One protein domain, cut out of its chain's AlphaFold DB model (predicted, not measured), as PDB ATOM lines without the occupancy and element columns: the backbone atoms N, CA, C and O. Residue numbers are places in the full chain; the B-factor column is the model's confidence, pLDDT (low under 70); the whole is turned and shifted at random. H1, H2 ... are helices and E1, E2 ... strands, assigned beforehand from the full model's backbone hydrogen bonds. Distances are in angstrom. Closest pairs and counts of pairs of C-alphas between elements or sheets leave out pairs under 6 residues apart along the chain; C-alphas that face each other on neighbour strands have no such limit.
ATOM      1  N   PHE A 402    -136.224  45.350  66.327       51.12
ATOM      2  CA  PHE A 402    -136.952  44.679  67.409       51.12
ATOM      3  C   PHE A 402    -138.372  45.220  67.591       51.12
ATOM      4  O   PHE A 402    -139.228  44.534  68.139       51.12
ATOM      5  N   ILE A 403    -138.668  46.403  67.041       49.81
ATOM      6  CA  ILE A 403    -140.016  46.992  67.041       49.81
ATOM      7  C   ILE A 403    -141.009  46.111  66.251       49.81
ATOM      8  O   ILE A 403    -142.208  46.134  66.525       49.81
ATOM      9  N   LYS A 404    -140.527  45.306  65.290       51.34
ATOM     10  CA  LYS A 404    -141.363  44.391  64.490       51.34
ATOM     11  C   LYS A 404    -141.548  43.007  65.122       51.34
ATOM     12  O   LYS A 404    -142.658  42.491  65.050       51.34
ATOM     13  N   SER A 405    -140.516  42.462  65.766       52.91
ATOM     14  CA  SER A 405    -140.495  41.090  66.314       52.91
ATOM     15  C   SER A 405    -140.581  41.035  67.846       52.91
ATOM     16  O   SER A 405    -140.149  40.073  68.472       52.91
ATOM     17  N   TYR A 406    -141.124  42.075  68.491       53.91
ATOM     18  CA  TYR A 406    -141.147  42.177  69.959       53.91
ATOM     19  C   TYR A 406    -141.937  41.050  70.659       53.91
ATOM     20  O   TYR A 406    -141.782  40.865  71.863       53.91
ATOM     21  N   LYS A 407    -142.818  40.337  69.944       55.84
ATOM     22  CA  LYS A 407    -143.632  39.238  70.492       55.84
ATOM     23  C   LYS A 407    -142.828  37.965  70.715       55.84
ATOM     24  O   LYS A 407    -143.158  37.190  71.604       55.84
ATOM     25  N   ASP A 408    -141.778  37.804  69.926       63.59
ATOM     26  CA  ASP A 408    -141.003  36.580  69.761       63.59
ATOM     27  C   ASP A 408    -139.628  36.716  70.443       63.59
ATOM     28  O   ASP A 408    -138.675  36.007  70.121       63.59
ATOM     29  N   LEU A 409    -139.531  37.675  71.375       69.06
ATOM     30  CA  LEU A 409    -138.361  37.924  72.207       69.06
ATOM     31  C   LEU A 409    -138.328  36.947  73.375       69.06
ATOM     32  O   LEU A 409    -139.258  36.890  74.191       69.06
ATOM     33  N   SER A 410    -137.201  36.265  73.505       70.75
ATOM     34  CA  SER A 410    -136.914  35.382  74.623       70.75
ATOM     35  C   SER A 410    -135.455  35.502  75.053       70.75
ATOM     36  O   SER A 410    -134.660  36.262  74.489       70.75
ATOM     37  N   PHE A 411    -135.097  34.791  76.114       74.25
ATOM     38  CA  PHE A 411    -133.708  34.647  76.523       74.25
ATOM     39  C   PHE A 411    -133.444  33.255  77.083       74.25
ATOM     40  O   PHE A 411    -134.349  32.592  77.600       74.25
ATOM     41  N   ARG A 412    -132.170  32.863  77.062       80.31
ATOM     42  CA  ARG A 412    -131.655  31.695  77.780       80.31
ATOM     43  C   ARG A 412    -130.521  32.110  78.700       80.31
ATOM     44  O   ARG A 412    -129.681  32.946  78.364       80.31
ATOM     45  N   LYS A 413    -130.488  31.513  79.885       81.88
ATOM     46  CA  LYS A 413    -129.358  31.622  80.809       81.88
ATOM     47  C   LYS A 413    -128.247  30.684  80.337       81.88
ATOM     48  O   LYS A 413    -128.526  29.567  79.903       81.88
ATOM     49  N   LEU A 414    -126.998  31.140  80.436       84.62
ATOM     50  CA  LEU A 414    -125.824  30.323  80.140       84.62
ATOM     51  C   LEU A 414    -125.378  29.619  81.427       84.62
ATOM     52  O   LEU A 414    -124.928  30.266  82.374       84.62
ATOM     53  N   ASP A 415    -125.505  28.295  81.464       77.38
ATOM     54  CA  ASP A 415    -125.115  27.477  82.612       77.38
ATOM     55  C   ASP A 415    -123.667  26.981  82.511       77.38
ATOM     56  O   ASP A 415    -123.190  26.545  81.463       77.38
ATOM     57  N   GLY A 416    -122.966  26.988  83.649       69.25
ATOM     58  CA  GLY A 416    -121.605  26.452  83.762       69.25
ATOM     59  C   GLY A 416    -120.477  27.417  83.380       69.25
ATOM     60  O   GLY A 416    -119.358  26.949  83.153       69.25
ATOM     61  N   ILE A 417    -120.762  28.725  83.332       75.31
ATOM     62  CA  ILE A 417    -119.781  29.821  83.244       75.31
ATOM     63  C   ILE A 417    -119.509  30.374  84.649       75.31
ATOM     64  O   ILE A 417    -120.442  30.620  85.415       75.31
ATOM     65  N   SER A 418    -118.240  30.608  84.982       67.00
ATOM     66  CA  SER A 418    -117.836  31.265  86.230       67.00
ATOM     67  C   SER A 418    -117.982  32.788  86.135       67.00
ATOM     68  O   SER A 418    -117.088  33.477  85.637       67.00
ATOM     69  N   MET A 419    -119.110  33.294  86.633       72.38
ATOM     70  CA  MET A 419    -119.353  34.706  86.947       72.38
ATOM     71  C   MET A 419    -119.230  34.950  88.461       72.38
ATOM     72  O   MET A 419    -119.252  33.999  89.247       72.38
ATOM     73  N   ASP A 420    -119.152  36.218  88.875       70.94
ATOM     74  CA  ASP A 420    -119.282  36.598  90.287       70.94
ATOM     75  C   ASP A 420    -120.592  36.068  90.889       70.94
ATOM     76  O   ASP A 420    -121.613  35.979  90.210       70.94
ATOM     77  N   THR A 421    -120.610  35.791  92.194       65.25
ATOM     78  CA  THR A 421    -121.760  35.175  92.892       65.25
ATOM     79  C   THR A 421    -123.061  35.988  92.849       65.25
ATOM     80  O   THR A 421    -124.132  35.452  93.133       65.25
ATOM     81  N   ASN A 422    -122.980  37.271  92.487       71.56
ATOM     82  CA  ASN A 422    -124.108  38.184  92.298       71.56
ATOM     83  C   ASN A 422    -124.399  38.502  90.817       71.56
ATOM     84  O   ASN A 422    -125.263  39.345  90.567       71.56
ATOM     85  N   SER A 423    -123.724  37.855  89.863       74.94
ATOM     86  CA  SER A 423    -123.797  38.158  88.429       74.94
ATOM     87  C   SER A 423    -124.201  36.942  87.584       74.94
ATOM     88  O   SER A 423    -123.882  35.799  87.906       74.94
ATOM     89  N   LEU A 424    -124.920  37.181  86.487       77.50
ATOM     90  CA  LEU A 424    -125.379  36.159  85.542       77.50
ATOM     91  C   LEU A 424    -125.157  36.607  84.104       77.50
ATOM     92  O   LEU A 424    -125.221  37.797  83.802       77.50
ATOM     93  N   LEU A 425    -124.962  35.629  83.221       81.31
ATOM     94  CA  LEU A 425    -124.889  35.843  81.784       81.31
ATOM     95  C   LEU A 425    -126.101  35.225  81.086       81.31
ATOM     96  O   LEU A 425    -126.445  34.062  81.322       81.31
ATOM     97  N   THR A 426    -126.726  36.004  80.210       82.88
ATOM     98  CA  THR A 426    -127.848  35.567  79.379       82.88
ATOM     99  C   THR A 426    -127.561  35.832  77.905       82.88
ATOM    100  O   THR A 426    -126.906  36.811  77.543       82.88
ATOM    101  N   ALA A 427    -128.048  34.934  77.053       84.38
ATOM    102  CA  ALA A 427    -128.147  35.144  75.619       84.38
ATOM    103  C   ALA A 427    -129.558  35.632  75.306       84.38
ATOM    104  O   ALA A 427    -130.545  35.065  75.785       84.38
ATOM    105  N   PHE A 428    -129.631  36.704  74.526       77.62
ATOM    106  CA  PHE A 428    -130.874  37.295  74.067       77.62
ATOM    107  C   PHE A 428    -131.234  36.786  72.667       77.62
ATOM    108  O   PHE A 428    -130.352  36.655  71.811       77.62
ATOM    109  N   GLU A 429    -132.519  36.508  72.442       76.19
ATOM    110  CA  GLU A 429    -133.036  35.843  71.242       76.19
ATOM    111  C   GLU A 429    -134.259  36.550  70.648       76.19
ATOM    112  O   GLU A 429    -135.077  37.129  71.365       76.19
ATOM    113  N   VAL A 430    -134.414  36.426  69.326       71.31
ATOM    114  CA  VAL A 430    -135.662  36.701  68.594       71.31
ATOM    115  C   VAL A 430    -135.974  35.496  67.720       71.31
ATOM    116  O   VAL A 430    -135.113  35.096  66.940       71.31
ATOM    117  N   GLU A 431    -137.170  34.914  67.829       71.12
ATOM    118  CA  GLU A 431    -137.588  33.764  66.998       71.12
ATOM    119  C   GLU A 431    -136.558  32.597  67.051       71.12
ATOM    120  O   GLU A 431    -136.293  31.922  66.061       71.12
ATOM    121  N   GLY A 432    -135.904  32.390  68.206       72.38
ATOM    122  CA  GLY A 432    -134.834  31.392  68.404       72.38
ATOM    123  C   GLY A 432    -133.454  31.759  67.823       72.38
ATOM    124  O   GLY A 432    -132.489  31.008  67.994       72.38
ATOM    125  N   THR A 433    -133.329  32.913  67.167       78.94
ATOM    126  CA  THR A 433    -132.071  33.439  66.616       78.94
ATOM    127  C   THR A 433    -131.323  34.266  67.659       78.94
ATOM    128  O   THR A 433    -131.904  35.153  68.282       78.94
ATOM    129  N   PHE A 434    -130.019  34.021  67.823       83.06
ATOM    130  CA  PHE A 434    -129.164  34.794  68.732       83.06
ATOM    131  C   PHE A 434    -129.020  36.262  68.313       83.06
ATOM    132  O   PHE A 434    -128.841  36.574  67.134       83.06
ATOM    133  N   VAL A 435    -129.003  37.149  69.309       78.25
ATOM    134  CA  VAL A 435    -128.837  38.596  69.137       78.25
ATOM    135  C   VAL A 435    -127.576  39.109  69.828       78.25
ATOM    136  O   VAL A 435    -126.713  39.697  69.181       78.25
ATOM    137  N   GLN A 436    -127.500  38.946  71.152       82.25
ATOM    138  CA  GLN A 436    -126.500  39.601  71.993       82.25
ATOM    139  C   GLN A 436    -126.323  38.864  73.331       82.25
ATOM    140  O   GLN A 436    -127.230  38.170  73.795       82.25
ATOM    141  N   LEU A 437    -125.156  39.033  73.958       85.06
ATOM    142  CA  LEU A 437    -124.885  38.616  75.335       85.06
ATOM    143  C   LEU A 437    -125.052  39.793  76.303       85.06
ATOM    144  O   LEU A 437    -124.470  40.858  76.088       85.06
ATOM    145  N   VAL A 438    -125.794  39.576  77.391       79.38
ATOM    146  CA  VAL A 438    -126.054  40.590  78.425       79.38
ATOM    147  C   VAL A 438    -125.629  40.063  79.792       79.38
ATOM    148  O   VAL A 438    -126.114  39.031  80.262       79.38
ATOM    149  N   SER A 439    -124.713  40.784  80.440       79.50
ATOM    150  CA  SER A 439    -124.302  40.535  81.821       79.50
ATOM    151  C   SER A 439    -125.215  41.299  82.779       79.50
ATOM    152  O   SER A 439    -125.478  42.489  82.593       79.50
ATOM    153  N   ILE A 440    -125.710  40.620  83.811       74.00
ATOM    154  CA  ILE A 440    -126.654  41.164  84.794       74.00
ATOM    155  C   ILE A 440    -126.040  40.990  86.176       74.00
ATOM    156  O   ILE A 440    -125.914  39.865  86.659       74.00
ATOM    157  N   SER A 441    -125.658  42.096  86.806       73.00
ATOM    158  CA  SER A 441    -125.028  42.126  88.126       73.00
ATOM    159  C   SER A 441    -126.053  42.331  89.245       73.00
ATOM    160  O   SER A 441    -127.230  42.611  89.012       73.00
ATOM    161  N   ASN A 442    -125.606  42.199  90.497       69.25
ATOM    162  CA  ASN A 442    -126.402  42.487  91.694       69.25
ATOM    163  C   ASN A 442    -127.786  41.801  91.722       69.25
ATOM    164  O   ASN A 442    -128.762  42.378  92.206       69.25
ATOM    165  N   ILE A 443    -127.871  40.548  91.260       62.50
ATOM    166  CA  ILE A 443    -129.105  39.740  91.172       62.50
ATOM    167  C   ILE A 443    -129.937  39.785  92.455       62.50
ATOM    168  O   ILE A 443    -131.167  39.849  92.410       62.50
ATOM    169  N   ASN A 444    -129.267  39.761  93.606       60.97
ATOM    170  CA  ASN A 444    -129.894  39.707  94.922       60.97
ATOM    171  C   ASN A 444    -130.465  41.059  95.403       60.97
ATOM    172  O   ASN A 444    -131.175  41.093  96.406       60.97
ATOM    173  N   MET A 445    -130.241  42.168  94.684       62.88
ATOM    174  CA  MET A 445    -130.875  43.454  95.001       62.88
ATOM    175  C   MET A 445    -132.402  43.417  94.834       62.88
ATOM    176  O   MET A 445    -132.972  42.657  94.047       62.88
ATOM    177  N   ASN A 446    -133.090  44.281  95.581       57.81
ATOM    178  CA  ASN A 446    -134.525  44.502  95.427       57.81
ATOM    179  C   ASN A 446    -134.820  45.100  94.037       57.81
ATOM    180  O   ASN A 446    -134.066  45.955  93.575       57.81
ATOM    181  N   ILE A 447    -135.936  44.712  93.402       54.06
ATOM    182  CA  ILE A 447    -136.356  45.233  92.086       54.06
ATOM    183  C   ILE A 447    -136.334  46.767  92.035       54.06
ATOM    184  O   ILE A 447    -135.942  47.337  91.023       54.06
ATOM    185  N   LYS A 448    -136.688  47.434  93.141       53.31
ATOM    186  CA  LYS A 448    -136.681  48.902  93.274       53.31
ATOM    187  C   LYS A 448    -135.316  49.575  93.037       53.31
ATOM    188  O   LYS A 448    -135.295  50.778  92.824       53.31
ATOM    189  N   ASN A 449    -134.211  48.824  93.064       56.66
ATOM    190  CA  ASN A 449    -132.845  49.357  93.060       56.66
ATOM    191  C   ASN A 449    -132.028  48.916  91.821       56.66
ATOM    192  O   ASN A 449    -130.809  49.044  91.817       56.66
ATOM    193  N   LEU A 450    -132.666  48.362  90.781       59.88
ATOM    194  CA  LEU A 450    -131.985  47.723  89.638       59.88
ATOM    195  C   LEU A 450    -131.474  48.667  88.541       59.88
ATOM    196  O   LEU A 450    -130.988  48.180  87.522       59.88
ATOM    197  N   HIS A 451    -131.611  49.983  88.710       52.28
ATOM    198  CA  HIS A 451    -131.602  50.945  87.602       52.28
ATOM    199  C   HIS A 451    -130.369  50.854  86.672       52.28
ATOM    200  O   HIS A 451    -130.513  51.099  85.479       52.28
ATOM    201  N   ASN A 452    -129.199  50.439  87.186       59.09
ATOM    202  CA  ASN A 452    -127.920  50.430  86.457       59.09
ATOM    203  C   ASN A 452    -127.171  49.065  86.500       59.09
ATOM    204  O   ASN A 452    -125.953  49.024  86.346       59.09
ATOM    205  N   ASN A 453    -127.854  47.938  86.743       67.56
ATOM    206  CA  ASN A 453    -127.212  46.648  87.091       67.56
ATOM    207  C   ASN A 453    -126.889  45.721  85.895       67.56
ATOM    208  O   ASN A 453    -127.041  44.502  85.973       67.56
ATOM    209  N   THR A 454    -126.526  46.282  84.745       64.12
ATOM    210  CA  THR A 454    -126.573  45.566  83.457       64.12
ATOM    211  C   THR A 454    -125.507  46.075  82.498       64.12
ATOM    212  O   THR A 454    -125.406  47.290  82.321       64.12
ATOM    213  N   VAL A 455    -124.758  45.175  81.861       71.88
ATOM    214  CA  VAL A 455    -123.657  45.517  80.951       71.88
ATOM    215  C   VAL A 455    -123.712  44.639  79.702       71.88
ATOM    216  O   VAL A 455    -123.716  43.411  79.794       71.88
ATOM    217  N   ASP A 456    -123.719  45.284  78.540       71.00
ATOM    218  CA  ASP A 456    -123.558  44.632  77.242       71.00
ATOM    219  C   ASP A 456    -122.130  44.096  77.104       71.00
ATOM    220  O   ASP A 456    -121.164  44.832  77.322       71.00
ATOM    221  N   LEU A 457    -121.977  42.832  76.700       77.19
ATOM    222  CA  LEU A 457    -120.658  42.325  76.330       77.19
ATOM    223  C   LEU A 457    -120.352  42.683  74.864       77.19
ATOM    224  O   LEU A 457    -121.185  42.412  73.990       77.19
ATOM    225  N   PRO A 458    -119.185  43.284  74.563       77.88
ATOM    226  CA  PRO A 458    -118.820  43.640  73.199       77.88
ATOM    227  C   PRO A 458    -118.573  42.378  72.365       77.88
ATOM    228  O   PRO A 458    -117.678  41.585  72.651       77.88
ATOM    229  N   LEU A 459    -119.366  42.216  71.305       78.12
ATOM    230  CA  LEU A 459    -119.248  41.111  70.358       78.12
ATOM    231  C   LEU A 459    -118.406  41.525  69.151       78.12
ATOM    232  O   LEU A 459    -118.663  42.546  68.513       78.12
ATOM    233  N   THR A 460    -117.428  40.696  68.799       79.88
ATOM    234  CA  THR A 460    -116.580  40.859  67.607       79.88
ATOM    235  C   THR A 460    -116.816  39.688  66.661       79.88
ATOM    236  O   THR A 460    -116.896  38.558  67.123       79.88
ATOM    237  N   ASN A 461    -116.954  39.902  65.349       79.44
ATOM    238  CA  ASN A 461    -117.003  38.774  64.405       79.44
ATOM    239  C   ASN A 461    -115.587  38.397  63.941       79.44
ATOM    240  O   ASN A 461    -114.706  39.258  63.849       79.44
ATOM    241  N   LEU A 462    -115.345  37.116  63.643       75.56
ATOM    242  CA  LEU A 462    -113.998  36.683  63.247       75.56
ATOM    243  C   LEU A 462    -113.551  37.340  61.936       75.56
ATOM    244  O   LEU A 462    -112.380  37.681  61.798       75.56
ATOM    245  N   GLY A 463    -114.469  37.591  60.996       75.06
ATOM    246  CA  GLY A 463    -114.152  38.276  59.736       75.06
ATOM    247  C   GLY A 463    -113.524  39.664  59.934       75.06
ATOM    248  O   GLY A 463    -112.591  40.031  59.224       75.06
ATOM    249  N   TYR A 464    -113.977  40.424  60.932       73.19
ATOM    250  CA  TYR A 464    -113.380  41.696  61.340       73.19
ATOM    251  C   TYR A 464    -112.004  41.499  61.986       73.19
ATOM    252  O   TYR A 464    -111.107  42.313  61.766       73.19
ATOM    253  N   LEU A 465    -111.804  40.404  62.729       71.69
ATOM    254  CA  LEU A 465    -110.512  40.092  63.341       71.69
ATOM    255  C   LEU A 465    -109.429  39.740  62.304       71.69
ATOM    256  O   LEU A 465    -108.296  40.195  62.448       71.69
ATOM    257  N   PHE A 466    -109.772  39.023  61.228       68.88
ATOM    258  CA  PHE A 466    -108.851  38.764  60.107       68.88
ATOM    259  C   PHE A 466    -108.500  40.026  59.299       68.88
ATOM    260  O   PHE A 466    -107.395  40.131  58.774       68.88
ATOM    261  N   ASN A 467    -109.429  40.980  59.186       65.12
ATOM    262  CA  ASN A 467    -109.266  42.166  58.335       65.12
ATOM    263  C   ASN A 467    -108.551  43.349  59.018       65.12
ATOM    264  O   ASN A 467    -108.260  44.340  58.349       65.12
ATOM    265  N   ASN A 468    -108.267  43.276  60.323       62.66
ATOM    266  CA  ASN A 468    -107.631  44.359  61.082       62.66
ATOM    267  C   ASN A 468    -106.214  43.989  61.542       62.66
ATOM    268  O   ASN A 468    -106.008  43.046  62.300       62.66
ATOM    269  N   VAL A 469    -105.239  44.805  61.135       51.44
ATOM    270  CA  VAL A 469    -103.797  44.585  61.371       51.44
ATOM    271  C   VAL A 469    -103.397  44.763  62.849       51.44
ATOM    272  O   VAL A 469    -102.315  44.356  63.256       51.44
ATOM    273  N   THR A 470    -104.261  45.366  63.672       53.47
ATOM    274  CA  THR A 470    -103.969  45.776  65.059       53.47
ATOM    275  C   THR A 470    -104.520  44.836  66.140       53.47
ATOM    276  O   THR A 470    -104.541  45.214  67.309       53.47
ATOM    277  N   ASN A 471    -105.014  43.647  65.784       60.97
ATOM    278  CA  ASN A 471    -105.640  42.739  66.751       60.97
ATOM    279  C   ASN A 471    -104.621  41.958  67.596       60.97
ATOM    280  O   ASN A 471    -103.545  41.588  67.131       60.97
ATOM    281  N   SER A 472    -104.990  41.678  68.849       64.31
ATOM    282  CA  SER A 472    -104.163  40.957  69.829       64.31
ATOM    283  C   SER A 472    -104.112  39.438  69.607       64.31
ATOM    284  O   SER A 472    -103.169  38.787  70.057       64.31
ATOM    285  N   VAL A 473    -105.101  38.864  68.911       69.12
ATOM    286  CA  VAL A 473    -105.126  37.442  68.531       69.12
ATOM    287  C   VAL A 473    -104.412  37.256  67.195       69.12
ATOM    288  O   VAL A 473    -104.772  37.883  66.202       69.12
ATOM    289  N   SER A 474    -103.429  36.355  67.139       75.56
ATOM    290  CA  SER A 474    -102.765  35.999  65.883       75.56
ATOM    291  C   SER A 474    -103.679  35.179  64.971       75.56
ATOM    292  O   SER A 474    -104.301  34.220  65.430       75.56
ATOM    293  N   THR A 475    -103.671  35.492  63.674       77.62
ATOM    294  CA  THR A 475    -104.417  34.826  62.588       77.62
ATOM    295  C   THR A 475    -104.456  33.299  62.722       77.62
ATOM    296  O   THR A 475    -105.530  32.712  62.788       77.62
ATOM    297  N   GLU A 476    -103.290  32.676  62.909       79.94
ATOM    298  CA  GLU A 476    -103.096  31.233  63.130       79.94
ATOM    299  C   GLU A 476    -103.962  30.649  64.268       79.94
ATOM    300  O   GLU A 476    -104.501  29.550  64.149       79.94
ATOM    301  N   ARG A 477    -104.155  31.383  65.375       82.56
ATOM    302  CA  ARG A 477    -105.000  30.935  66.497       82.56
ATOM    303  C   ARG A 477    -106.483  31.038  66.154       82.56
ATOM    304  O   ARG A 477    -107.258  30.207  66.615       82.56
ATOM    305  N   ILE A 478    -106.883  31.999  65.321       83.25
ATOM    306  CA  ILE A 478    -108.264  32.089  64.831       83.25
ATOM    307  C   ILE A 478    -108.547  30.970  63.815       83.25
ATOM    308  O   ILE A 478    -109.608  30.351  63.864       83.25
ATOM    309  N   GLU A 479    -107.592  30.654  62.939       79.56
ATOM    310  CA  GLU A 479    -107.684  29.535  61.991       79.56
ATOM    311  C   GLU A 479    -107.748  28.178  62.707       79.56
ATOM    312  O   GLU A 479    -108.612  27.354  62.396       79.56
ATOM    313  N   ALA A 480    -106.902  27.964  63.719       83.50
ATOM    314  CA  ALA A 480    -106.937  26.764  64.550       83.50
ATOM    315  C   ALA A 480    -108.254  26.651  65.341       83.50
ATOM    316  O   ALA A 480    -108.829  25.567  65.410       83.50
ATOM    317  N   LEU A 481    -108.787  27.763  65.868       86.19
ATOM    318  CA  LEU A 481    -110.106  27.796  66.507       86.19
ATOM    319  C   LEU A 481    -111.223  27.416  65.522       86.19
ATOM    320  O   LEU A 481    -112.060  26.573  65.835       86.19
ATOM    321  N   TYR A 482    -111.234  28.014  64.331       85.00
ATOM    322  CA  TYR A 482    -112.229  27.727  63.296       85.00
ATOM    323  C   TYR A 482    -112.177  26.267  62.825       85.00
ATOM    324  O   TYR A 482    -113.219  25.632  62.664       85.00
ATOM    325  N   THR A 483    -110.972  25.713  62.677       82.81
ATOM    326  CA  THR A 483    -110.760  24.290  62.371       82.81
ATOM    327  C   THR A 483    -111.347  23.408  63.474       82.81
ATOM    328  O   THR A 483    -112.180  22.549  63.202       82.81
ATOM    329  N   LEU A 484    -111.028  23.701  64.736       84.19
ATOM    330  CA  LEU A 484    -111.488  22.935  65.895       84.19
ATOM    331  C   LEU A 484    -113.015  23.025  66.115       84.19
ATOM    332  O   LEU A 484    -113.632  22.067  66.573       84.19
ATOM    333  N   ILE A 485    -113.650  24.137  65.727       84.06
ATOM    334  CA  ILE A 485    -115.117  24.269  65.644       84.06
ATOM    335  C   ILE A 485    -115.690  23.362  64.548       84.06
ATOM    336  O   ILE A 485    -116.695  22.681  64.767       84.06
ATOM    337  N   LYS A 486    -115.072  23.359  63.363       79.94
ATOM    338  CA  LYS A 486    -115.535  22.597  62.198       79.94
ATOM    339  C   LYS A 486    -115.417  21.085  62.402       79.94
ATOM    340  O   LYS A 486    -116.307  20.352  61.978       79.94
ATOM    341  N   ASP A 487    -114.379  20.648  63.106       76.44
ATOM    342  CA  ASP A 487    -114.108  19.240  63.410       76.44
ATOM    343  C   ASP A 487    -114.965  18.684  64.568       76.44
ATOM    344  O   ASP A 487    -115.004  17.470  64.781       76.44
ATOM    345  N   ASN A 488    -115.709  19.532  65.293       71.94
ATOM    346  CA  ASN A 488    -116.521  19.161  66.464       71.94
ATOM    347  C   ASN A 488    -117.849  18.434  66.120       71.94
ATOM    348  O   ASN A 488    -118.893  18.724  66.700       71.94
ATOM    349  N   GLN A 489    -117.803  17.517  65.146       56.56
ATOM    350  CA  GLN A 489    -118.813  16.524  64.720       56.56
ATOM    351  C   GLN A 489    -120.266  16.978  64.448       56.56
ATOM    352  O   GLN A 489    -121.081  16.159  64.019       56.56
ATOM    353  N   ASP A 490    -120.617  18.252  64.614       65.00
ATOM    354  CA  ASP A 490    -121.937  18.773  64.263       65.00
ATOM    355  C   ASP A 490    -122.022  19.024  62.750       65.00
ATOM    356  O   ASP A 490    -121.308  19.863  62.194       65.00
ATOM    357  N   ALA A 491    -122.913  18.305  62.060       55.97
ATOM    358  CA  ALA A 491    -123.059  18.392  60.606       55.97
ATOM    359  C   ALA A 491    -123.358  19.825  60.116       55.97
ATOM    360  O   ALA A 491    -122.987  20.181  58.993       55.97
ATOM    361  N   LYS A 492    -123.970  20.666  60.965       65.38
ATOM    362  CA  LYS A 492    -124.239  22.085  60.678       65.38
ATOM    363  C   LYS A 492    -122.963  22.928  60.540       65.38
ATOM    364  O   LYS A 492    -122.972  23.898  59.786       65.38
ATOM    365  N   ASN A 493    -121.857  22.541  61.181       66.94
ATOM    366  CA  ASN A 493    -120.600  23.303  61.160       66.94
ATOM    367  C   ASN A 493    -119.869  23.199  59.810       66.94
ATOM    368  O   ASN A 493    -119.021  24.031  59.493       66.94
ATOM    369  N   SER A 494    -120.211  22.206  58.981       65.00
ATOM    370  CA  SER A 494    -119.560  21.958  57.687       65.00
ATOM    371  C   SER A 494    -119.707  23.107  56.674       65.00
ATOM    372  O   SER A 494    -118.798  23.323  55.867       65.00
ATOM    373  N   LEU A 495    -120.819  23.850  56.746       71.62
ATOM    374  CA  LEU A 495    -121.181  24.972  55.864       71.62
ATOM    375  C   LEU A 495    -120.925  26.355  56.484       71.62
ATOM    376  O   LEU A 495    -121.200  27.373  55.846       71.62
ATOM    377  N   LEU A 496    -120.442  26.399  57.725       76.94
ATOM    378  CA  LEU A 496    -120.306  27.631  58.490       76.94
ATOM    379  C   LEU A 496    -119.198  28.522  57.913       76.94
ATOM    380  O   LEU A 496    -118.131  28.016  57.573       76.94
ATOM    381  N   LYS A 497    -119.403  29.841  57.826       81.88
ATOM    382  CA  LYS A 497    -118.337  30.775  57.433       81.88
ATOM    383  C   LYS A 497    -117.717  31.425  58.661       81.88
ATOM    384  O   LYS A 497    -118.399  31.718  59.637       81.88
ATOM    385  N   ILE A 498    -116.431  31.759  58.561       77.56
ATOM    386  CA  ILE A 498    -115.702  32.543  59.571       77.56
ATOM    387  C   ILE A 498    -116.427  33.866  59.885       77.56
ATOM    388  O   ILE A 498    -116.502  34.263  61.042       77.56
ATOM    389  N   SER A 499    -117.012  34.526  58.878       77.25
ATOM    390  CA  SER A 499    -117.791  35.766  59.040       77.25
ATOM    391  C   SER A 499    -118.971  35.655  60.003       77.25
ATOM    392  O   SER A 499    -119.404  36.673  60.541       77.25
ATOM    393  N   ASP A 500    -119.481  34.441  60.198       80.50
ATOM    394  CA  ASP A 500    -120.745  34.184  60.877       80.50
ATOM    395  C   ASP A 500    -120.513  33.823  62.359       80.50
ATOM    396  O   ASP A 500    -121.465  33.761  63.131       80.50
ATOM    397  N   ILE A 501    -119.251  33.628  62.775       86.19
ATOM    398  CA  ILE A 501    -118.844  33.363  64.163       86.19
ATOM    399  C   ILE A 501    -118.536  34.677  64.886       86.19
ATOM    400  O   ILE A 501    -117.789  35.522  64.378       86.19
ATOM    401  N   TYR A 502    -119.027  34.792  66.121       87.56
ATOM    402  CA  TYR A 502    -118.768  35.918  67.015       87.56
ATOM    403  C   TYR A 502    -117.969  35.481  68.249       87.56
ATOM    404  O   TYR A 502    -118.165  34.382  68.763       87.56
ATOM    405  N   LEU A 503    -117.094  36.355  68.745       87.19
ATOM    406  CA  LEU A 503    -116.364  36.216  70.001       87.19
ATOM    407  C   LEU A 503    -116.781  37.296  71.000       87.19
ATOM    408  O   LEU A 503    -116.957  38.460  70.632       87.19
ATOM    409  N   SER A 504    -116.837  36.909  72.272       87.25
ATOM    410  CA  SER A 504    -116.855  37.809  73.429       87.25
ATOM    411  C   SER A 504    -115.755  37.391  74.398       87.25
ATOM    412  O   SER A 504    -115.698  36.230  74.799       87.25
ATOM    413  N   GLU A 505    -114.917  38.326  74.832       83.62
ATOM    414  CA  GLU A 505    -114.043  38.097  75.987       83.62
ATOM    415  C   GLU A 505    -114.878  38.109  77.278       83.62
ATOM    416  O   GLU A 505    -115.819  38.897  77.413       83.62
ATOM    417  N   LEU A 506    -114.566  37.205  78.209       79.31
ATOM    418  CA  LEU A 506    -115.170  37.142  79.537       79.31
ATOM    419  C   LEU A 506    -114.174  36.535  80.537       79.31
ATOM    420  O   LEU A 506    -113.971  35.317  80.570       79.31
ATOM    421  N   ASN A 507    -113.604  37.378  81.399       76.19
ATOM    422  CA  ASN A 507    -112.569  36.988  82.365       76.19
ATOM    423  C   ASN A 507    -111.413  36.246  81.643       76.19
ATOM    424  O   ASN A 507    -110.984  36.675  80.577       76.19
ATOM    425  N   ASP A 508    -110.940  35.113  82.171       71.88
ATOM    426  CA  ASP A 508    -109.888  34.280  81.553       71.88
ATOM    427  C   ASP A 508    -110.371  33.400  80.371       71.88
ATOM    428  O   ASP A 508    -109.673  32.469  79.950       71.88
ATOM    429  N   SER A 509    -111.584  33.629  79.860       79.19
ATOM    430  CA  SER A 509    -112.226  32.799  78.834       79.19
ATOM    431  C   SER A 509    -112.756  33.625  77.664       79.19
ATOM    432  O   SER A 509    -113.074  34.805  77.800       79.19
ATOM    433  N   THR A 510    -112.882  32.993  76.502       87.44
ATOM    434  CA  THR A 510    -113.553  33.584  75.342       87.44
ATOM    435  C   THR A 510    -114.786  32.763  75.026       87.44
ATOM    436  O   THR A 510    -114.715  31.541  74.892       87.44
ATOM    437  N   LEU A 511    -115.922  33.432  74.894       89.88
ATOM    438  CA  LEU A 511    -117.155  32.826  74.424       89.88
ATOM    439  C   LEU A 511    -117.189  32.909  72.904       89.88
ATOM    440  O   LEU A 511    -117.040  33.991  72.341       89.88
ATOM    441  N   VAL A 512    -117.398  31.767  72.259       89.31
ATOM    442  CA  VAL A 512    -117.601  31.642  70.817       89.31
ATOM    443  C   VAL A 512    -119.085  31.422  70.575       89.31
ATOM    444  O   VAL A 512    -119.635  30.420  71.032       89.31
ATOM    445  N   ILE A 513    -119.732  32.335  69.862       90.50
ATOM    446  CA  ILE A 513    -121.150  32.264  69.526       90.50
ATOM    447  C   ILE A 513    -121.283  31.908  68.050       90.50
ATOM    448  O   ILE A 513    -120.722  32.578  67.179       90.50
ATOM    449  N   ILE A 514    -122.047  30.853  67.784       88.38
ATOM    450  CA  ILE A 514    -122.306  30.316  66.452       88.38
ATOM    451  C   ILE A 514    -123.819  30.352  66.200       88.38
ATOM    452  O   ILE A 514    -124.531  29.471  66.689       88.38
ATOM    453  N   PRO A 515    -124.331  31.367  65.486       81.69
ATOM    454  CA  PRO A 515    -125.716  31.419  65.055       81.69
ATOM    455  C   PRO A 515    -125.968  30.494  63.856       81.69
ATOM    456  O   PRO A 515    -125.159  30.372  62.938       81.69
ATOM    457  N   TYR A 516    -127.151  29.896  63.852       79.44
ATOM    458  CA  TYR A 516    -127.795  29.222  62.730       79.44
ATOM    459  C   TYR A 516    -129.163  29.895  62.504       79.44
ATOM    460  O   TYR A 516    -129.633  30.642  63.357       79.44
ATOM    461  N   ASN A 517    -129.836  29.611  61.385       66.19
ATOM    462  CA  ASN A 517    -131.059  30.331  60.985       66.19
ATOM    463  C   ASN A 517    -132.183  30.405  62.045       66.19
ATOM    464  O   ASN A 517    -132.926  31.374  62.038       66.19
ATOM    465  N   GLU A 518    -132.323  29.390  62.905       70.06
ATOM    466  CA  GLU A 518    -133.394  29.275  63.923       70.06
ATOM    467  C   GLU A 518    -132.861  28.729  65.269       70.06
ATOM    468  O   GLU A 518    -133.580  28.132  66.068       70.06
ATOM    469  N   SER A 519    -131.544  28.796  65.490       80.56
ATOM    470  CA  SER A 519    -130.892  28.289  66.710       80.56
ATOM    471  C   SER A 519    -129.472  28.836  66.814       80.56
ATOM    472  O   SER A 519    -128.960  29.414  65.865       80.56
ATOM    473  N   TYR A 520    -128.783  28.616  67.924       87.38
ATOM    474  CA  TYR A 520    -127.369  28.959  68.060       87.38
ATOM    475  C   TYR A 520    -126.699  28.021  69.059       87.38
ATOM    476  O   TYR A 520    -127.365  27.350  69.850       87.38
ATOM    477  N   LYS A 521    -125.369  27.984  69.021       88.31
ATOM    478  CA  LYS A 521    -124.540  27.353  70.048       88.31
ATOM    479  C   LYS A 521    -123.553  28.362  70.611       88.31
ATOM    480  O   LYS A 521    -123.101  29.259  69.901       88.31
ATOM    481  N   ILE A 522    -123.222  28.198  71.887       89.69
ATOM    482  CA  ILE A 522    -122.170  28.963  72.553       89.69
ATOM    483  C   ILE A 522    -121.155  27.974  73.108       89.69
ATOM    484  O   ILE A 522    -121.525  26.991  73.751       89.69
ATOM    485  N   TYR A 523    -119.879  28.243  72.870       89.06
ATOM    486  CA  TYR A 523    -118.778  27.462  73.409       89.06
ATOM    487  C   TYR A 523    -117.871  28.338  74.270       89.06
ATOM    488  O   TYR A 523    -117.532  29.458  73.894       89.06
ATOM    489  N   GLU A 524    -117.453  27.816  75.417       89.00
ATOM    490  CA  GLU A 524    -116.355  28.362  76.209       89.00
ATOM    491  C   GLU A 524    -115.048  27.862  75.588       89.00
ATOM    492  O   GLU A 524    -114.851  26.649  75.455       89.00
ATOM    493  N   VAL A 525    -114.157  28.782  75.223       87.00
ATOM    494  CA  VAL A 525    -112.793  28.467  74.793       87.00
ATOM    495  C   VAL A 525    -111.794  29.057  75.768       87.00
ATOM    496  O   VAL A 525    -111.869  30.227  76.151       87.00
ATOM    497  N   LYS A 526    -110.817  28.233  76.147       81.56
ATOM    498  CA  LYS A 526    -109.662  28.657  76.942       81.56
ATOM    499  C   LYS A 526    -108.412  28.719  76.081       81.56
ATOM    500  O   LYS A 526    -108.284  28.024  75.076       81.56
ATOM    501  N   ASN A 527    -107.471  29.548  76.523       75.12
ATOM    502  CA  ASN A 527    -106.125  29.680  75.967       75.12
ATOM    503  C   ASN A 527    -105.998  30.307  74.562       75.12
ATOM    504  O   ASN A 527    -104.880  30.313  74.060       75.12
ATOM    505  N   ILE A 528    -107.036  30.895  73.943       75.25
ATOM    506  CA  ILE A 528    -106.928  31.549  72.607       75.25
ATOM    507  C   ILE A 528    -105.683  32.450  72.483       75.25
ATOM    508  O   ILE A 528    -104.901  32.292  71.545       75.25
ATOM    509  N   TYR A 529    -105.442  33.297  73.488       71.00
ATOM    510  CA  TYR A 529    -104.334  34.264  73.550       71.00
ATOM    511  C   TYR A 529    -102.987  33.679  74.013       71.00
ATOM    512  O   TYR A 529    -101.972  34.372  73.977       71.00
ATOM    513  N   LYS A 530    -102.947  32.423  74.474       71.25
ATOM    514  CA  LYS A 530    -101.717  31.770  74.945       71.25
ATOM    515  C   LYS A 530    -101.126  30.936  73.815       71.25
ATOM    516  O   LYS A 530    -101.737  29.959  73.385       71.25
ATOM    517  N   LYS A 531     -99.935  31.314  73.349       60.28
ATOM    518  CA  LYS A 531     -99.123  30.440  72.495       60.28
ATOM    519  C   LYS A 531     -98.737  29.178  73.278       60.28
ATOM    520  O   LYS A 531     -98.697  29.203  74.507       60.28
ATOM    521  N   ASP A 532     -98.531  28.085  72.553       63.56
ATOM    522  CA  ASP A 532     -98.035  26.797  73.067       63.56
ATOM    523  C   ASP A 532     -98.952  26.048  74.059       63.56
ATOM    524  O   ASP A 532     -98.525  25.084  74.692       63.56
ATOM    525  N   ILE A 533    -100.231  26.436  74.172       68.94
ATOM    526  CA  ILE A 533    -101.253  25.662  74.893       68.94
ATOM    527  C   ILE A 533    -102.405  25.320  73.946       68.94
ATOM    528  O   ILE A 533    -102.941  26.199  73.256       68.94
ATOM    529  N   ASP A 534    -102.812  24.051  73.945       73.38
ATOM    530  CA  ASP A 534    -103.959  23.573  73.175       73.38
ATOM    531  C   ASP A 534    -105.242  24.324  73.552       73.38
ATOM    532  O   ASP A 534    -105.527  24.612  74.725       73.38
ATOM    533  N   MET A 535    -106.023  24.665  72.527       81.81
ATOM    534  CA  MET A 535    -107.350  25.239  72.712       81.81
ATOM    535  C   MET A 535    -108.339  24.124  73.015       81.81
ATOM    536  O   MET A 535    -108.425  23.135  72.293       81.81
ATOM    537  N   THR A 536    -109.112  24.306  74.077       80.19
ATOM    538  CA  THR A 536    -110.198  23.402  74.453       80.19
ATOM    539  C   THR A 536    -111.527  24.105  74.225       80.19
ATOM    540  O   THR A 536    -111.704  25.254  74.629       80.19
ATOM    541  N   LEU A 537    -112.448  23.412  73.558       83.75
ATOM    542  CA  LEU A 537    -113.785  23.890  73.210       83.75
ATOM    543  C   LEU A 537    -114.807  23.124  74.055       83.75
ATOM    544  O   LEU A 537    -114.889  21.899  73.978       83.75
ATOM    545  N   LYS A 538    -115.577  23.838  74.875       87.19
ATOM    546  CA  LYS A 538    -116.601  23.264  75.760       87.19
ATOM    547  C   LYS A 538    -117.953  23.883  75.428       87.19
ATOM    548  O   LYS A 538    -118.116  25.090  75.560       87.19
ATOM    549  N   GLU A 539    -118.927  23.072  75.016       87.25
ATOM    550  CA  GLU A 539    -120.286  23.566  74.752       87.25
ATOM    551  C   GLU A 539    -120.933  24.052  76.061       87.25
ATOM    552  O   GLU A 539    -120.940  23.341  77.073       87.25
ATOM    553  N   ILE A 540    -121.441  25.283  76.054       87.62
ATOM    554  CA  ILE A 540    -122.172  25.875  77.173       87.62
ATOM    555  C   ILE A 540    -123.631  25.461  77.054       87.62
ATOM    556  O   ILE A 540    -124.263  25.643  76.014       87.62
ATOM    557  N   LYS A 541    -124.180  24.919  78.143       84.56
ATOM    558  CA  LYS A 541    -125.595  24.563  78.182       84.56
ATOM    559  C   LYS A 541    -126.432  25.827  78.325       84.56
ATOM    560  O   LYS A 541    -126.192  26.651  79.205       84.56
ATOM    561  N   LEU A 542    -127.420  25.945  77.453       82.50
ATOM    562  CA  LEU A 542    -128.450  26.968  77.508       82.50
ATOM    563  C   LEU A 542    -129.663  26.386  78.241       82.50
ATOM    564  O   LEU A 542    -129.991  25.214  78.044       82.50
ATOM    565  N   THR A 543    -130.322  27.185  79.078       77.69
ATOM    566  CA  THR A 543    -131.620  26.807  79.660       77.69
ATOM    567  C   THR A 543    -132.716  26.752  78.595       77.69
ATOM    568  O   THR A 543    -132.498  27.128  77.441       77.69
ATOM    569  N   ASP A 544    -133.926  26.351  78.985       70.69
ATOM    570  CA  ASP A 544    -135.113  26.572  78.158       70.69
ATOM    571  C   ASP A 544    -135.302  28.066  77.837       70.69
ATOM    572  O   ASP A 544    -134.872  28.943  78.598       70.69
ATOM    573  N   SER A 545    -135.935  28.335  76.690       69.75
ATOM    574  CA  SER A 545    -136.321  29.677  76.244       69.75
ATOM    575  C   SER A 545    -137.354  30.266  77.199       69.75
ATOM    576  O   SER A 545    -138.383  29.640  77.458       69.75
ATOM    577  N   ILE A 546    -137.097  31.471  77.707       66.88
ATOM    578  CA  ILE A 546    -138.034  32.191  78.569       66.88
ATOM    579  C   ILE A 546    -138.612  33.377  77.803       66.88
ATOM    580  O   ILE A 546    -137.948  34.400  77.619       66.88
ATOM    581  N   ASP A 547    -139.866  33.237  77.380       61.25
ATOM    582  CA  ASP A 547    -140.571  34.253  76.603       61.25
ATOM    583  C   ASP A 547    -140.859  35.503  77.447       61.25
ATOM    584  O   ASP A 547    -141.285  35.438  78.612       61.25
ATOM    585  N   ILE A 548    -140.642  36.675  76.851       59.69
ATOM    586  CA  ILE A 548    -140.796  37.951  77.555       59.69
ATOM    587  C   ILE A 548    -142.276  38.359  77.650       59.69
ATOM    588  O   ILE A 548    -142.696  38.863  78.694       59.69
ATOM    589  N   PHE A 549    -143.085  38.079  76.620       56.50
ATOM    590  CA  PHE A 549    -144.481  38.533  76.503       56.50
ATOM    591  C   PHE A 549    -145.488  37.376  76.375       56.50
ATOM    592  O   PHE A 549    -146.223  37.275  75.395       56.50
TER     593      PHE A 549
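What this domain is: This is residues 402 to 549 of the 579 residues of an uncharacterized protein of Clostridium sp. CAG:1219 (UniProt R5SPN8). Two small, strongly twisted sheets of four strands stand face to face as a sandwich, with three short helices beyond the second sheet, away from the first. Residues 541 to 542 and 546 to 547, after E8, pair with edge strand E1 and bridge the two sheets along one side, while the long link of residues 441 to 453 lies at the opposite end of the long axis from the helices. The printed part has 148 residues, with named elements in the order E1 E2 E3 E4 H1 H2 H3 E5 E6 E7 E8; both sheets, E1 - E2 - E3 - E4 and E5 - E6 - E7 - E8, are antiparallel. The class is mixed, helices and strands, though under half of the residues, 73 of 148, are in named elements. The whole is compact, with a radius of gyration of the C-alphas of 16.3 A, and elongated, spanning 48 by 31 by 28 A.

How they stand to each other: The first sheet is a meander, each strand the antiparallel neighbour of the one before: E1, residues 409 to 415, E2, residues 424 to 430, E3, residues 433 to 440, and E4, residues 454 to 456. In the hairpin E1 and E2, N 412 and O 427 are within hydrogen-bond range at 3.0 A. In the hairpin E2 and E3, N 428 and O 436 are 2.9 A apart, and E3 bends by 52 degrees at residue 436. In the hairpin E3 and E4, N 439 and O 455 are 2.9 A apart. The second sheet is also a meander: E5, residues 502 to 506, E6, residues 509 to 516, E7, residues 519 to 526, and E8, residues 536 to 539. N 504 and O 511 of E5 and E6 are 2.9 A apart, N 512 and O 523 of E6 and E7 2.8 A, and N 524 and O 538 of E7 and E8 2.8 A. The sandwich, two sheets face to face, has its facing parts 10.3 A centre to centre, with strands at 25 degrees. The closest C-alphas of E3 and E7 are those of Thr 433 and Ser 519, 5.3 A apart; those of E3 and E6 are Phe 434 and Pro 515, 6.1 A. Residues 460 to 461 pair antiparallel with residues 502 to 503 of E5. H1, residues 462 to 467, only grazes the second sheet with residues 462 to 465, and H2, residues 475 to 486, only grazes it with residues 481 to 485. H1 and H2 are close but not clearly touching, at a shallow tilt of 27 degrees, opposite ways; their closest C-alphas, of Phe 466 and Thr 475, are 6.4 A apart. H2, with residues 485 to 486 alone, and H3, residues 491 to 495, only just touch, only at the corner by their link, with 3 pairs of C-alphas within 8 A; the closest are those of Lys 486 and Asn 493, 5.2 A. In H1 and H2 every O i to N i+4 pair is within hydrogen-bond range; in H3 0 of 1 is, and 1 of 2 O i to N i+3 pairs.

Where its parts are: E1 begins at C-alpha 409 (-138.361, 37.924, 72.207) and is 19.8 A long, as is E2; E3 is 20.5 A long. H2, the longest helix, begins at C-alpha 475 (-104.417, 34.826, 62.588) and is 16.5 A long. E6 is 22.7 A long and E7 23.6 A. E8 ends at C-alpha 539 (-120.286, 23.566, 74.752).

The domain as a whole: The C-alphas farthest apart, of Lys 448 and Asp 532, are 48.9 A apart. The printed part has no cut, and the link E3 to E4 is long. The mean pLDDT of the printed part is 73.8; 47 residues are under 70, among them residues 402 to 409, 442 to 454 and 466 to 473.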